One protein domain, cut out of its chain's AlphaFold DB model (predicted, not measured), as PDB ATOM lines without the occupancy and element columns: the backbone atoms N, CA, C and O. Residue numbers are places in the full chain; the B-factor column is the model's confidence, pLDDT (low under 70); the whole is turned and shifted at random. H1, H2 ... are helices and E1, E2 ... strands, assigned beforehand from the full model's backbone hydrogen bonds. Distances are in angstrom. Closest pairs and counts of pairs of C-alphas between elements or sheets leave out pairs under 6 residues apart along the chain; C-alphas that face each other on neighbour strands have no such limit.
ATOM      1  N   LEU A  19     -33.457  -2.428  25.156       88.25
ATOM      2  CA  LEU A  19     -32.495  -1.378  25.464       88.25
ATOM      3  C   LEU A  19     -31.261  -1.570  24.595       88.25
ATOM      4  O   LEU A  19     -30.728  -2.677  24.497       88.25
ATOM      5  N   HIS A  20     -30.793  -0.476  24.012       88.81
ATOM      6  CA  HIS A  20     -29.547  -0.415  23.265       88.81
ATOM      7  C   HIS A  20     -28.688   0.696  23.854       88.81
ATOM      8  O   HIS A  20     -29.205   1.710  24.308       88.81
ATOM      9  N   GLY A  21     -27.379   0.487  23.874       90.00
ATOM     10  CA  GLY A  21     -26.454   1.451  24.441       90.00
ATOM     11  C   GLY A  21     -25.029   0.929  24.422       90.00
ATOM     12  O   GLY A  21     -24.769  -0.248  24.147       90.00
ATOM     13  N   ARG A  22     -24.087   1.819  24.723       94.31
ATOM     14  CA  ARG A  22     -22.674   1.464  24.818       94.31
ATOM     15  C   ARG A  22     -22.435   0.598  26.054       94.31
ATOM     16  O   ARG A  22     -22.809   0.972  27.161       94.31
ATOM     17  N   LEU A  23     -21.754  -0.533  25.887       95.06
ATOM     18  CA  LEU A  23     -21.322  -1.364  27.010       95.06
ATOM     19  C   LEU A  23     -20.160  -0.686  27.752       95.06
ATOM     20  O   LEU A  23     -19.103  -0.446  27.168       95.06
ATOM     21  N   LEU A  24     -20.362  -0.377  29.031       93.69
ATOM     22  CA  LEU A  24     -19.367   0.258  29.900       93.69
ATOM     23  C   LEU A  24     -18.571  -0.766  30.712       93.69
ATOM     24  O   LEU A  24     -17.365  -0.607  30.887       93.69
ATOM     25  N   GLU A  25     -19.235  -1.806  31.218       93.81
ATOM     26  CA  GLU A  25     -18.610  -2.877  31.998       93.81
ATOM     27  C   GLU A  25     -19.341  -4.202  31.771       93.81
ATOM     28  O   GLU A  25     -20.558  -4.231  31.578       93.81
ATOM     29  N   LEU A  26     -18.583  -5.300  31.799       94.38
ATOM     30  CA  LEU A  26     -19.095  -6.660  31.699       94.38
ATOM     31  C   LEU A  26     -18.509  -7.500  32.830       94.38
ATOM     32  O   LEU A  26     -17.311  -7.781  32.845       94.38
ATOM     33  N   GLU A  27     -19.355  -7.907  33.768       93.38
ATOM     34  CA  GLU A  27     -18.962  -8.724  34.911       93.38
ATOM     35  C   GLU A  27     -19.368 -10.179  34.677       93.38
ATOM     36  O   GLU A  27     -20.534 -10.473  34.414       93.38
ATOM     37  N   TYR A  28     -18.401 -11.091  34.776       94.75
ATOM     38  CA  TYR A  28     -18.619 -12.530  34.650       94.75
ATOM     39  C   TYR A  28     -18.835 -13.122  36.037       94.75
ATOM     40  O   TYR A  28     -17.957 -13.034  36.893       94.75
ATOM     41  N   ILE A  29     -19.997 -13.729  36.257       95.12
ATOM     42  CA  ILE A  29     -20.387 -14.266  37.559       95.12
ATOM     43  C   ILE A  29     -20.744 -15.740  37.414       95.12
ATOM     44  O   ILE A  29     -21.495 -16.133  36.524       95.12
ATOM     45  N   THR A  30     -20.239 -16.549  38.342       96.81
ATOM     46  CA  THR A  30     -20.694 -17.926  38.543       96.81
ATOM     47  C   THR A  30     -21.727 -17.948  39.659       96.81
ATOM     48  O   THR A  30     -21.500 -17.401  40.742       96.81
ATOM     49  N   GLN A  31     -22.871 -18.580  39.409       96.06
ATOM     50  CA  GLN A  31     -23.965 -18.658  40.360       96.06
ATOM     51  C   GLN A  31     -23.560 -19.504  41.573       96.06
ATOM     52  O   GLN A  31     -23.413 -20.721  41.502       96.06
ATOM     53  N   THR A  32     -23.421 -18.843  42.710       96.25
ATOM     54  CA  THR A  32     -23.223 -19.420  44.037       96.25
ATOM     55  C   THR A  32     -24.472 -19.190  44.884       96.25
ATOM     56  O   THR A  32     -25.380 -18.441  44.510       96.25
ATOM     57  N   GLU A  33     -24.537 -19.780  46.076       95.31
ATOM     58  CA  GLU A  33     -25.636 -19.479  46.999       95.31
ATOM     59  C   GLU A  33     -25.682 -17.995  47.396       95.31
ATOM     60  O   GLU A  33     -26.767 -17.424  47.535       95.31
ATOM     61  N   ALA A  34     -24.517 -17.352  47.524       94.25
ATOM     62  CA  ALA A  34     -24.406 -15.934  47.846       94.25
ATOM     63  C   ALA A  34     -24.906 -15.041  46.699       94.25
ATOM     64  O   ALA A  34     -25.684 -14.112  46.936       94.25
ATOM     65  N   SER A  35     -24.517 -15.331  45.452       93.44
ATOM     66  CA  SER A  35     -25.001 -14.569  44.293       93.44
ATOM     67  C   SER A  35     -26.495 -14.792  44.059       93.44
ATOM     68  O   SER A  35     -27.202 -13.830  43.773       93.44
ATOM     69  N   ARG A  36     -27.013 -16.005  44.290       94.12
ATOM     70  CA  ARG A  36     -28.448 -16.309  44.191       94.12
ATOM     71  C   ARG A  36     -29.294 -15.482  45.165       94.12
ATOM     72  O   ARG A  36     -30.373 -15.022  44.805       94.12
ATOM     73  N   ARG A  37     -28.800 -15.248  46.389       93.12
ATOM     74  CA  ARG A  37     -29.463 -14.369  47.375       93.12
ATOM     75  C   ARG A  37     -29.434 -12.896  46.959       93.12
ATOM     76  O   ARG A  37     -30.394 -12.174  47.224       93.12
ATOM     77  N   ARG A  38     -28.345 -12.457  46.320       93.81
ATOM     78  CA  ARG A  38     -28.145 -11.075  45.856       93.81
ATOM     79  C   ARG A  38     -28.975 -10.757  44.609       93.81
ATOM     80  O   ARG A  38     -29.653  -9.736  44.573       93.81
ATOM     81  N   TYR A  39     -28.957 -11.638  43.611       92.81
ATOM     82  CA  TYR A  39     -29.623 -11.464  42.320       92.81
ATOM     83  C   TYR A  39     -30.872 -12.341  42.240       92.81
ATOM     84  O   TYR A  39     -30.926 -13.310  41.486       92.81
ATOM     85  N   ARG A  40     -31.899 -11.990  43.024       92.06
ATOM     86  CA  ARG A  40     -33.137 -12.785  43.138       92.06
ATOM     87  C   ARG A  40     -33.829 -13.032  41.797       92.06
ATOM     88  O   ARG A  40     -34.330 -14.121  41.575       92.06
ATOM     89  N   ALA A  41     -33.796 -12.065  40.879       91.38
ATOM     90  CA  ALA A  41     -34.352 -12.236  39.535       91.38
ATOM     91  C   ALA A  41     -33.663 -13.360  38.732       91.38
ATOM     92  O   ALA A  41     -34.272 -13.954  37.851       91.38
ATOM     93  N   LEU A  42     -32.411 -13.687  39.067       92.88
ATOM     94  CA  LEU A  42     -31.611 -14.731  38.429       92.88
ATOM     95  C   LEU A  42     -31.591 -16.037  39.240       92.88
ATOM     96  O   LEU A  42     -30.795 -16.926  38.952       92.88
ATOM     97  N   SER A  43     -32.442 -16.189  40.263       93.25
ATOM     98  CA  SER A  43     -32.422 -17.378  41.127       93.25
ATOM     99  C   SER A  43     -32.905 -18.659  40.452       93.25
ATOM    100  O   SER A  43     -32.705 -19.737  41.003       93.25
ATOM    101  N   HIS A  44     -33.541 -18.534  39.288       94.75
ATOM    102  CA  HIS A  44     -33.944 -19.646  38.433       94.75
ATOM    103  C   HIS A  44     -32.746 -20.314  37.740       94.75
ATOM    104  O   HIS A  44     -32.865 -21.446  37.277       94.75
ATOM    105  N   LEU A  45     -31.592 -19.637  37.675       94.94
ATOM    106  CA  LEU A  45     -30.374 -20.229  37.138       94.94
ATOM    107  C   LEU A  45     -29.797 -21.258  38.129       94.94
ATOM    108  O   LEU A  45     -29.712 -20.955  39.327       94.94
ATOM    109  N   PRO A  46     -29.355 -22.439  37.654       95.50
ATOM    110  CA  PRO A  46     -28.715 -23.448  38.493       95.50
ATOM    111  C   PRO A  46     -27.477 -22.918  39.221       95.50
ATOM    112  O   PRO A  46     -26.778 -22.030  38.730       95.50
ATOM    113  N   LEU A  47     -27.153 -23.511  40.372       95.69
ATOM    114  CA  LEU A  47     -25.844 -23.294  40.993       95.69
ATOM    115  C   LEU A  47     -24.740 -23.798  40.048       95.69
ATOM    116  O   LEU A  47     -24.902 -24.816  39.384       95.69
ATOM    117  N   GLY A  48     -23.636 -23.061  39.965       94.62
ATOM    118  CA  GLY A  48     -22.552 -23.308  39.014       94.62
ATOM    119  C   GLY A  48     -22.788 -22.740  37.610       94.62
ATOM    120  O   GLY A  48     -21.832 -22.642  36.843       94.62
ATOM    121  N   ALA A  49     -24.008 -22.305  37.268       96.06
ATOM    122  CA  ALA A  49     -24.262 -21.644  35.989       96.06
ATOM    123  C   ALA A  49     -23.493 -20.319  35.906       96.06
ATOM    124  O   ALA A  49     -23.432 -19.567  36.879       96.06
ATOM    125  N   THR A  50     -22.931 -20.008  34.739       96.25
ATOM    126  CA  THR A  50     -22.266 -18.721  34.511       96.25
ATOM    127  C   THR A  50     -23.206 -17.752  33.807       96.25
ATOM    128  O   THR A  50     -23.921 -18.117  32.877       96.25
ATOM    129  N   PHE A  51     -23.226 -16.505  34.266       94.94
ATOM    130  CA  PHE A  51     -23.980 -15.420  33.652       94.94
ATOM    131  C   PHE A  51     -23.149 -14.142  33.657       94.94
ATOM    132  O   PHE A  51     -22.102 -14.050  34.303       94.94
ATOM    133  N   ARG A  52     -23.604 -13.155  32.889       94.75
ATOM    134  CA  ARG A  52     -22.914 -11.877  32.759       94.75
ATOM    135  C   ARG A  52     -23.838 -10.750  33.166       94.75
ATOM    136  O   ARG A  52     -25.005 -10.744  32.780       94.75
ATOM    137  N   LEU A  53     -23.311  -9.807  33.931       93.25
ATOM    138  CA  LEU A  53     -23.982  -8.545  34.203       93.25
ATOM    139  C   LEU A  53     -23.333  -7.460  33.358       93.25
ATOM    140  O   LEU A  53     -22.116  -7.289  33.371       93.25
ATOM    141  N   CYS A  54     -24.166  -6.745  32.614       93.00
ATOM    142  CA  CYS A  54     -23.740  -5.676  31.728       93.00
ATOM    143  C   CYS A  54     -24.114  -4.333  32.352       93.00
ATOM    144  O   CYS A  54     -25.272  -4.113  32.716       93.00
ATOM    145  N   GLU A  55     -23.155  -3.417  32.432       92.69
ATOM    146  CA  GLU A  55     -23.436  -2.006  32.660       92.69
ATOM    147  C   GLU A  55     -23.497  -1.298  31.307       92.69
ATOM    148  O   GLU A  55     -22.514  -1.287  30.568       92.69
ATOM    149  N   LEU A  56     -24.653  -0.718  30.986       93.31
ATOM    150  CA  LEU A  56     -24.865   0.046  29.759       93.31
ATOM    151  C   LEU A  56     -24.859   1.545  30.050       93.31
ATOM    152  O   LEU A  56     -25.290   1.981  31.122       93.31
ATOM    153  N   ASP A  57     -24.396   2.309  29.069       92.69
ATOM    154  CA  ASP A  57     -24.636   3.740  28.984       92.69
ATOM    155  C   ASP A  57     -26.096   3.988  28.601       92.69
ATOM    156  O   ASP A  57     -26.597   3.409  27.637       92.69
ATOM    157  N   LEU A  58     -26.774   4.805  29.401       91.19
ATOM    158  CA  LEU A  58     -28.193   5.122  29.260       91.19
ATOM    159  C   LEU A  58     -28.412   6.624  29.054       91.19
ATOM    160  O   LEU A  58     -29.553   7.073  29.118       91.19
ATOM    161  N   SER A  59     -27.351   7.399  28.807       90.56
ATOM    162  CA  SER A  59     -27.464   8.838  28.559       90.56
ATOM    163  C   SER A  59     -28.365   9.178  27.371       90.56
ATOM    164  O   SER A  59     -29.024  10.209  27.399       90.56
ATOM    165  N   ASP A  60     -28.466   8.285  26.384       88.38
ATOM    166  CA  ASP A  60     -29.338   8.464  25.215       88.38
ATOM    167  C   ASP A  60     -30.799   8.040  25.473       88.38
ATOM    168  O   ASP A  60     -31.677   8.293  24.651       88.38
ATOM    169  N   CYS A  61     -31.075   7.355  26.589       88.25
ATOM    170  CA  CYS A  61     -32.395   6.798  26.915       88.25
ATOM    171  C   CYS A  61     -33.079   7.487  28.103       88.25
ATOM    172  O   CYS A  61     -34.223   7.156  28.404       88.25
ATOM    173  N   CYS A  62     -32.382   8.374  28.812       90.75
ATOM    174  CA  CYS A  62     -32.891   9.050  30.001       90.75
ATOM    175  C   CYS A  62     -32.742  10.564  29.858       90.75
ATOM    176  O   CYS A  62     -31.741  11.048  29.330       90.75
ATOM    177  N   SER A  63     -33.715  11.308  30.380       93.12
ATOM    178  CA  SER A  63     -33.653  12.763  30.497       93.12
ATOM    179  C   SER A  63     -32.473  13.240  31.357       93.12
ATOM    180  O   SER A  63     -31.959  12.514  32.216       93.12
ATOM    181  N   ALA A  64     -32.052  14.492  31.143       93.62
ATOM    182  CA  ALA A  64     -30.978  15.118  31.918       93.62
ATOM    183  C   ALA A  64     -31.296  15.144  33.423       93.62
ATOM    184  O   ALA A  64     -30.433  14.803  34.229       93.62
ATOM    185  N   ASP A  65     -32.546  15.434  33.789       94.31
ATOM    186  CA  ASP A  65     -32.998  15.473  35.183       94.31
ATOM    187  C   ASP A  65     -32.831  14.110  35.874       94.31
ATOM    188  O   ASP A  65     -32.319  14.019  36.995       94.31
ATOM    189  N   THR A  66     -33.192  13.019  35.189       94.81
ATOM    190  CA  THR A  66     -32.967  11.665  35.709       94.81
ATOM    191  C   THR A  66     -31.476  11.343  35.797       94.81
ATOM    192  O   THR A  66     -31.034  10.756  36.784       94.81
ATOM    193  N   LEU A  67     -30.664  11.722  34.810       94.19
ATOM    194  CA  LEU A  67     -29.215  11.497  34.880       94.19
ATOM    195  C   LEU A  67     -28.581  12.245  36.061       94.19
ATOM    196  O   LEU A  67     -27.725  11.682  36.750       94.19
ATOM    197  N   ASP A  68     -29.046  13.460  36.340       95.12
ATOM    198  CA  ASP A  68     -28.583  14.278  37.455       95.12
ATOM    199  C   ASP A  68     -28.966  13.674  38.809       95.12
ATOM    200  O   ASP A  68     -28.101  13.551  39.687       95.12
ATOM    201  N   ALA A  69     -30.197  13.170  38.948       94.88
ATOM    202  CA  ALA A  69     -30.656  12.460  40.144       94.88
ATOM    203  C   ALA A  69     -29.800  11.220  40.481       94.88
ATOM    204  O   ALA A  69     -29.637  10.865  41.650       94.88
ATOM    205  N   PHE A  70     -29.206  10.567  39.475       94.88
ATOM    206  CA  PHE A  70     -28.326   9.403  39.650       94.88
ATOM    207  C   PHE A  70     -26.829   9.722  39.471       94.88
ATOM    208  O   PHE A  70     -25.991   8.807  39.490       94.88
ATOM    209  N   SER A  71     -26.464  11.000  39.332       94.44
ATOM    210  CA  SER A  71     -25.119  11.433  38.935       94.44
ATOM    211  C   SER A  71     -24.023  11.004  39.911       94.44
ATOM    212  O   SER A  71     -22.956  10.570  39.478       94.44
ATOM    213  N   GLU A  72     -24.269  11.044  41.224       95.50
ATOM    214  CA  GLU A  72     -23.294  10.599  42.229       95.50
ATOM    215  C   GLU A  72     -22.947   9.114  42.071       95.50
ATOM    216  O   GLU A  72     -21.774   8.731  42.024       95.50
ATOM    217  N   GLY A  73     -23.967   8.269  41.908       93.62
ATOM    218  CA  GLY A  73     -23.786   6.835  41.696       93.62
ATOM    219  C   GLY A  73     -23.106   6.514  40.362       93.62
ATOM    220  O   GLY A  73     -22.345   5.547  40.275       93.62
ATOM    221  N   LEU A  74     -23.355   7.312  39.320       93.44
ATOM    222  CA  LEU A  74     -22.671   7.199  38.028       93.44
ATOM    223  C   LEU A  74     -21.191   7.590  38.141       93.44
ATOM    224  O   LEU A  74     -20.329   6.844  37.673       93.44
ATOM    225  N   LYS A  75     -20.882   8.696  38.831       94.75
ATOM    226  CA  LYS A  75     -19.506   9.152  39.093       94.75
ATOM    227  C   LYS A  75     -18.719   8.124  39.902       94.75
ATOM    228  O   LYS A  75     -17.589   7.797  39.536       94.75
ATOM    229  N   LEU A  76     -19.318   7.550  40.947       95.38
ATOM    230  CA  LEU A  76     -18.679   6.512  41.760       95.38
ATOM    231  C   LEU A  76     -18.339   5.265  40.929       95.38
ATOM    232  O   LEU A  76     -17.232   4.729  41.026       95.38
ATOM    233  N   ARG A  77     -19.267   4.823  40.072       93.44
ATOM    234  CA  ARG A  77     -19.038   3.691  39.162       93.44
ATOM    235  C   ARG A  77     -17.960   3.998  38.124       93.44
ATOM    236  O   ARG A  77     -17.061   3.182  37.930       93.44
ATOM    237  N   ALA A  78     -17.975   5.189  37.530       94.38
ATOM    238  CA  ALA A  78     -16.933   5.631  36.605       94.38
ATOM    239  C   ALA A  78     -15.544   5.667  37.270       94.38
ATOM    240  O   ALA A  78     -14.573   5.167  36.701       94.38
ATOM    241  N   ALA A  79     -15.452   6.171  38.503       95.38
ATOM    242  CA  ALA A  79     -14.211   6.185  39.275       95.38
ATOM    243  C   ALA A  79     -13.712   4.765  39.591       95.38
ATOM    244  O   ALA A  79     -12.520   4.481  39.436       95.38
ATOM    245  N   ARG A  80     -14.615   3.847  39.969       94.56
ATOM    246  CA  ARG A  80     -14.292   2.423  40.155       94.56
ATOM    247  C   ARG A  80     -13.714   1.820  38.873       94.56
ATOM    248  O   ARG A  80     -12.649   1.210  38.937       94.56
ATOM    249  N   ARG A  81     -14.354   2.034  37.718       93.94
ATOM    250  CA  ARG A  81     -13.860   1.543  36.417       93.94
ATOM    251  C   ARG A  81     -12.482   2.101  36.079       93.94
ATOM    252  O   ARG A  81     -11.581   1.341  35.741       93.94
ATOM    253  N   ALA A  82     -12.285   3.408  36.238       94.88
ATOM    254  CA  ALA A  82     -10.995   4.045  35.986       94.88
ATOM    255  C   ALA A  82      -9.886   3.480  36.891       94.88
ATOM    256  O   ALA A  82      -8.761   3.265  36.439       94.88
ATOM    257  N   ARG A  83     -10.194   3.196  38.164       95.19
ATOM    258  CA  ARG A  83      -9.256   2.553  39.092       95.19
ATOM    259  C   ARG A  83      -8.904   1.132  38.650       95.19
ATOM    260  O   ARG A  83      -7.720   0.801  38.627       95.19
ATOM    261  N   LEU A  84      -9.896   0.319  38.290       92.56
ATOM    262  CA  LEU A  84      -9.675  -1.052  37.818       92.56
ATOM    263  C   LEU A  84      -8.847  -1.076  36.527       92.56
ATOM    264  O   LEU A  84      -7.889  -1.837  36.434       92.56
ATOM    265  N   ALA A  85      -9.139  -0.183  35.578       92.81
ATOM    266  CA  ALA A  85      -8.377  -0.059  34.337       92.81
ATOM    267  C   ALA A  85      -6.905   0.302  34.596       92.81
ATOM    268  O   ALA A  85      -6.004  -0.308  34.023       92.81
ATOM    269  N   LYS A  86      -6.638   1.243  35.515       94.88
ATOM    270  CA  LYS A  86      -5.266   1.597  35.920       94.88
ATOM    271  C   LYS A  86      -4.534   0.420  36.567       94.88
ATOM    272  O   LYS A  86      -3.364   0.193  36.271       94.88
ATOM    273  N   GLN A  87      -5.211  -0.331  37.437       93.88
ATOM    274  CA  GLN A  87      -4.631  -1.512  38.084       93.88
ATOM    275  C   GLN A  87      -4.305  -2.611  37.065       93.88
ATOM    276  O   GLN A  87      -3.196  -3.141  37.088       93.88
ATOM    277  N   ALA A  88      -5.214  -2.891  36.129       92.19
ATOM    278  CA  ALA A  88      -4.993  -3.862  35.059       92.19
ATOM    279  C   ALA A  88      -3.833  -3.454  34.128       92.19
ATOM    280  O   ALA A  88      -2.994  -4.283  33.774       92.19
ATOM    281  N   ALA A  89      -3.727  -2.168  33.779       93.38
ATOM    282  CA  ALA A  89      -2.615  -1.647  32.982       93.38
ATOM    283  C   ALA A  89      -1.264  -1.785  33.705       93.38
ATOM    284  O   ALA A  89      -0.262  -2.176  33.111       93.38
ATOM    285  N   HIS A  90      -1.227  -1.506  35.008       93.75
ATOM    286  CA  HIS A  90      -0.009  -1.685  35.793       93.75
ATOM    287  C   HIS A  90       0.385  -3.163  35.911       93.75
ATOM    288  O   HIS A  90       1.559  -3.497  35.767       93.75
ATOM    289  N   GLN A  91      -0.588  -4.049  36.143       92.56
ATOM    290  CA  GLN A  91      -0.339  -5.484  36.253       92.56
ATOM    291  C   GLN A  91       0.169  -6.069  34.932       92.56
ATOM    292  O   GLN A  91       1.220  -6.695  34.919       92.56
ATOM    293  N   SER A  92      -0.487  -5.765  33.810       92.75
ATOM    294  CA  SER A  92      -0.031  -6.215  32.486       92.75
ATOM    295  C   SER A  92       1.383  -5.731  32.147       92.75
ATOM    296  O   SER A  92       2.177  -6.487  31.588       92.75
ATOM    297  N   ARG A  93       1.765  -4.509  32.546       92.69
ATOM    298  CA  ARG A  93       3.152  -4.039  32.394       92.69
ATOM    299  C   ARG A  93       4.142  -4.871  33.215       92.69
ATOM    300  O   ARG A  93       5.242  -5.147  32.754       92.69
ATOM    301  N   ARG A  94       3.770  -5.271  34.433       92.31
ATOM    302  CA  ARG A  94       4.613  -6.135  35.275       92.31
ATOM    303  C   ARG A  94       4.723  -7.542  34.705       92.31
ATOM    304  O   ARG A  94       5.825  -8.073  34.656       92.31
ATOM    305  N   ASP A  95       3.612  -8.107  34.250       92.69
ATOM    306  CA  ASP A  95       3.570  -9.460  33.694       92.69
ATOM    307  C   ASP A  95       4.380  -9.541  32.395       92.69
ATOM    308  O   ASP A  95       5.134 -10.488  32.196       92.69
ATOM    309  N   THR A  96       4.300  -8.513  31.543       93.12
ATOM    310  CA  THR A  96       5.129  -8.421  30.329       93.12
ATOM    311  C   THR A  96       6.613  -8.292  30.659       93.12
ATOM    312  O   THR A  96       7.410  -9.025  30.082       93.12
ATOM    313  N   MET A  97       6.998  -7.445  31.621       91.56
ATOM    314  CA  MET A  97       8.392  -7.345  32.080       91.56
ATOM    315  C   MET A  97       8.903  -8.685  32.631       91.56
ATOM    316  O   MET A  97       9.929  -9.185  32.173       91.56
ATOM    317  N   ALA A  98       8.145  -9.327  33.522       92.00
ATOM    318  CA  ALA A  98       8.499 -10.633  34.077       92.00
ATOM    319  C   ALA A  98       8.610 -11.718  32.990       92.00
ATOM    320  O   ALA A  98       9.535 -12.529  33.018       92.00
ATOM    321  N   ALA A  99       7.713 -11.714  31.999       91.00
ATOM    322  CA  ALA A  99       7.777 -12.631  30.865       91.00
ATOM    323  C   ALA A  99       9.018 -12.381  29.992       91.00
ATOM    324  O   ALA A  99       9.672 -13.340  29.586       91.00
ATOM    325  N   THR A 100       9.383 -11.118  29.738       91.69
ATOM    326  CA  THR A 100      10.605 -10.788  28.983       91.69
ATOM    327  C   THR A 100      11.874 -11.196  29.727       91.69
ATOM    328  O   THR A 100      12.782 -11.750  29.113       91.69
ATOM    329  N   GLU A 101      11.928 -11.000  31.046       88.81
ATOM    330  CA  GLU A 101      13.055 -11.428  31.880       88.81
ATOM    331  C   GLU A 101      13.169 -12.956  31.933       88.81
ATOM    332  O   GLU A 101      14.262 -13.505  31.785       88.81
ATOM    333  N   ALA A 102      12.044 -13.663  32.080       87.88
ATOM    334  CA  ALA A 102      12.007 -15.120  32.033       87.88
ATOM    335  C   ALA A 102      12.456 -15.656  30.664       87.88
ATOM    336  O   ALA A 102      13.247 -16.598  30.605       87.88
ATOM    337  N   ALA A 103      12.017 -15.025  29.569       88.62
ATOM    338  CA  ALA A 103      12.455 -15.366  28.219       88.62
ATOM    339  C   ALA A 103      13.958 -15.108  28.023       88.62
ATOM    340  O   ALA A 103      14.655 -15.961  27.478       88.62
ATOM    341  N   ALA A 104      14.486 -13.984  28.521       87.56
ATOM    342  CA  ALA A 104      15.918 -13.689  28.476       87.56
ATOM    343  C   ALA A 104      16.739 -14.715  29.276       87.56
ATOM    344  O   ALA A 104      17.767 -15.195  28.799       87.56
ATOM    345  N   ARG A 105      16.259 -15.114  30.462       82.31
ATOM    346  CA  ARG A 105      16.892 -16.155  31.286       82.31
ATOM    347  C   ARG A 105      16.837 -17.539  30.636       82.31
ATOM    348  O   ARG A 105      17.758 -18.325  30.825       82.31
TER     349      ARG A 105
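Overview. This is residues 19 to 105 of the 149 residues of an uncharacterized protein of Auxenochlorella protothecoides (UniProt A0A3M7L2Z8). One long helix, H3, makes the longest axis, and its residues 82 to 105 stick out as a free arm. Near its other end a two-stranded antiparallel ribbon, E1 and E2, runs off to one side, with short H1 at the ribbon's far end and short H2 where H3 begins. The printed part has 87 residues with three named helices and two named strands, in the order E1, H1, E2, H2, H3; it is mixed in class and extended, with a radius of gyration of the C-alphas of 18.5 A and spans of 57 by 37 by 22 A.

Arrangement. Look first at E1, residues 23 to 30, antiparallel to E2, residues 50 to 56, at 160 degrees; N 27 and O 53, 2.9 A apart, are within hydrogen-bond range. The closest C-alphas of E1 and H3, residues 71 to 105, are those of Glu 25 and Arg 81, 7.9 A apart. H1, residues 33 to 38, is apart from H3 and from H2, residues 64 to 69. H2 and H3 meet only through their tight link. In H1, H2 and H3 every O i to N i+4 pair is within hydrogen-bond range.

Along the chain. Find C-alpha 23 at (-21.322, -1.364, 27.010); from there E1 runs 20.2 A. E2 measures 19.5 A, H1 8.8 A and H2 8.7 A. H3 runs 50.8 A to C-alpha 105 at (16.892, -16.155, 31.286).

Size, cuts and confidence. The two C-alphas farthest apart, those of Asp 65 and Arg 105, are 59.2 A apart. The link from H1 to E2 is long, 11 residues. The printed part has no cut, and no printed residue is under 70 in pLDDT.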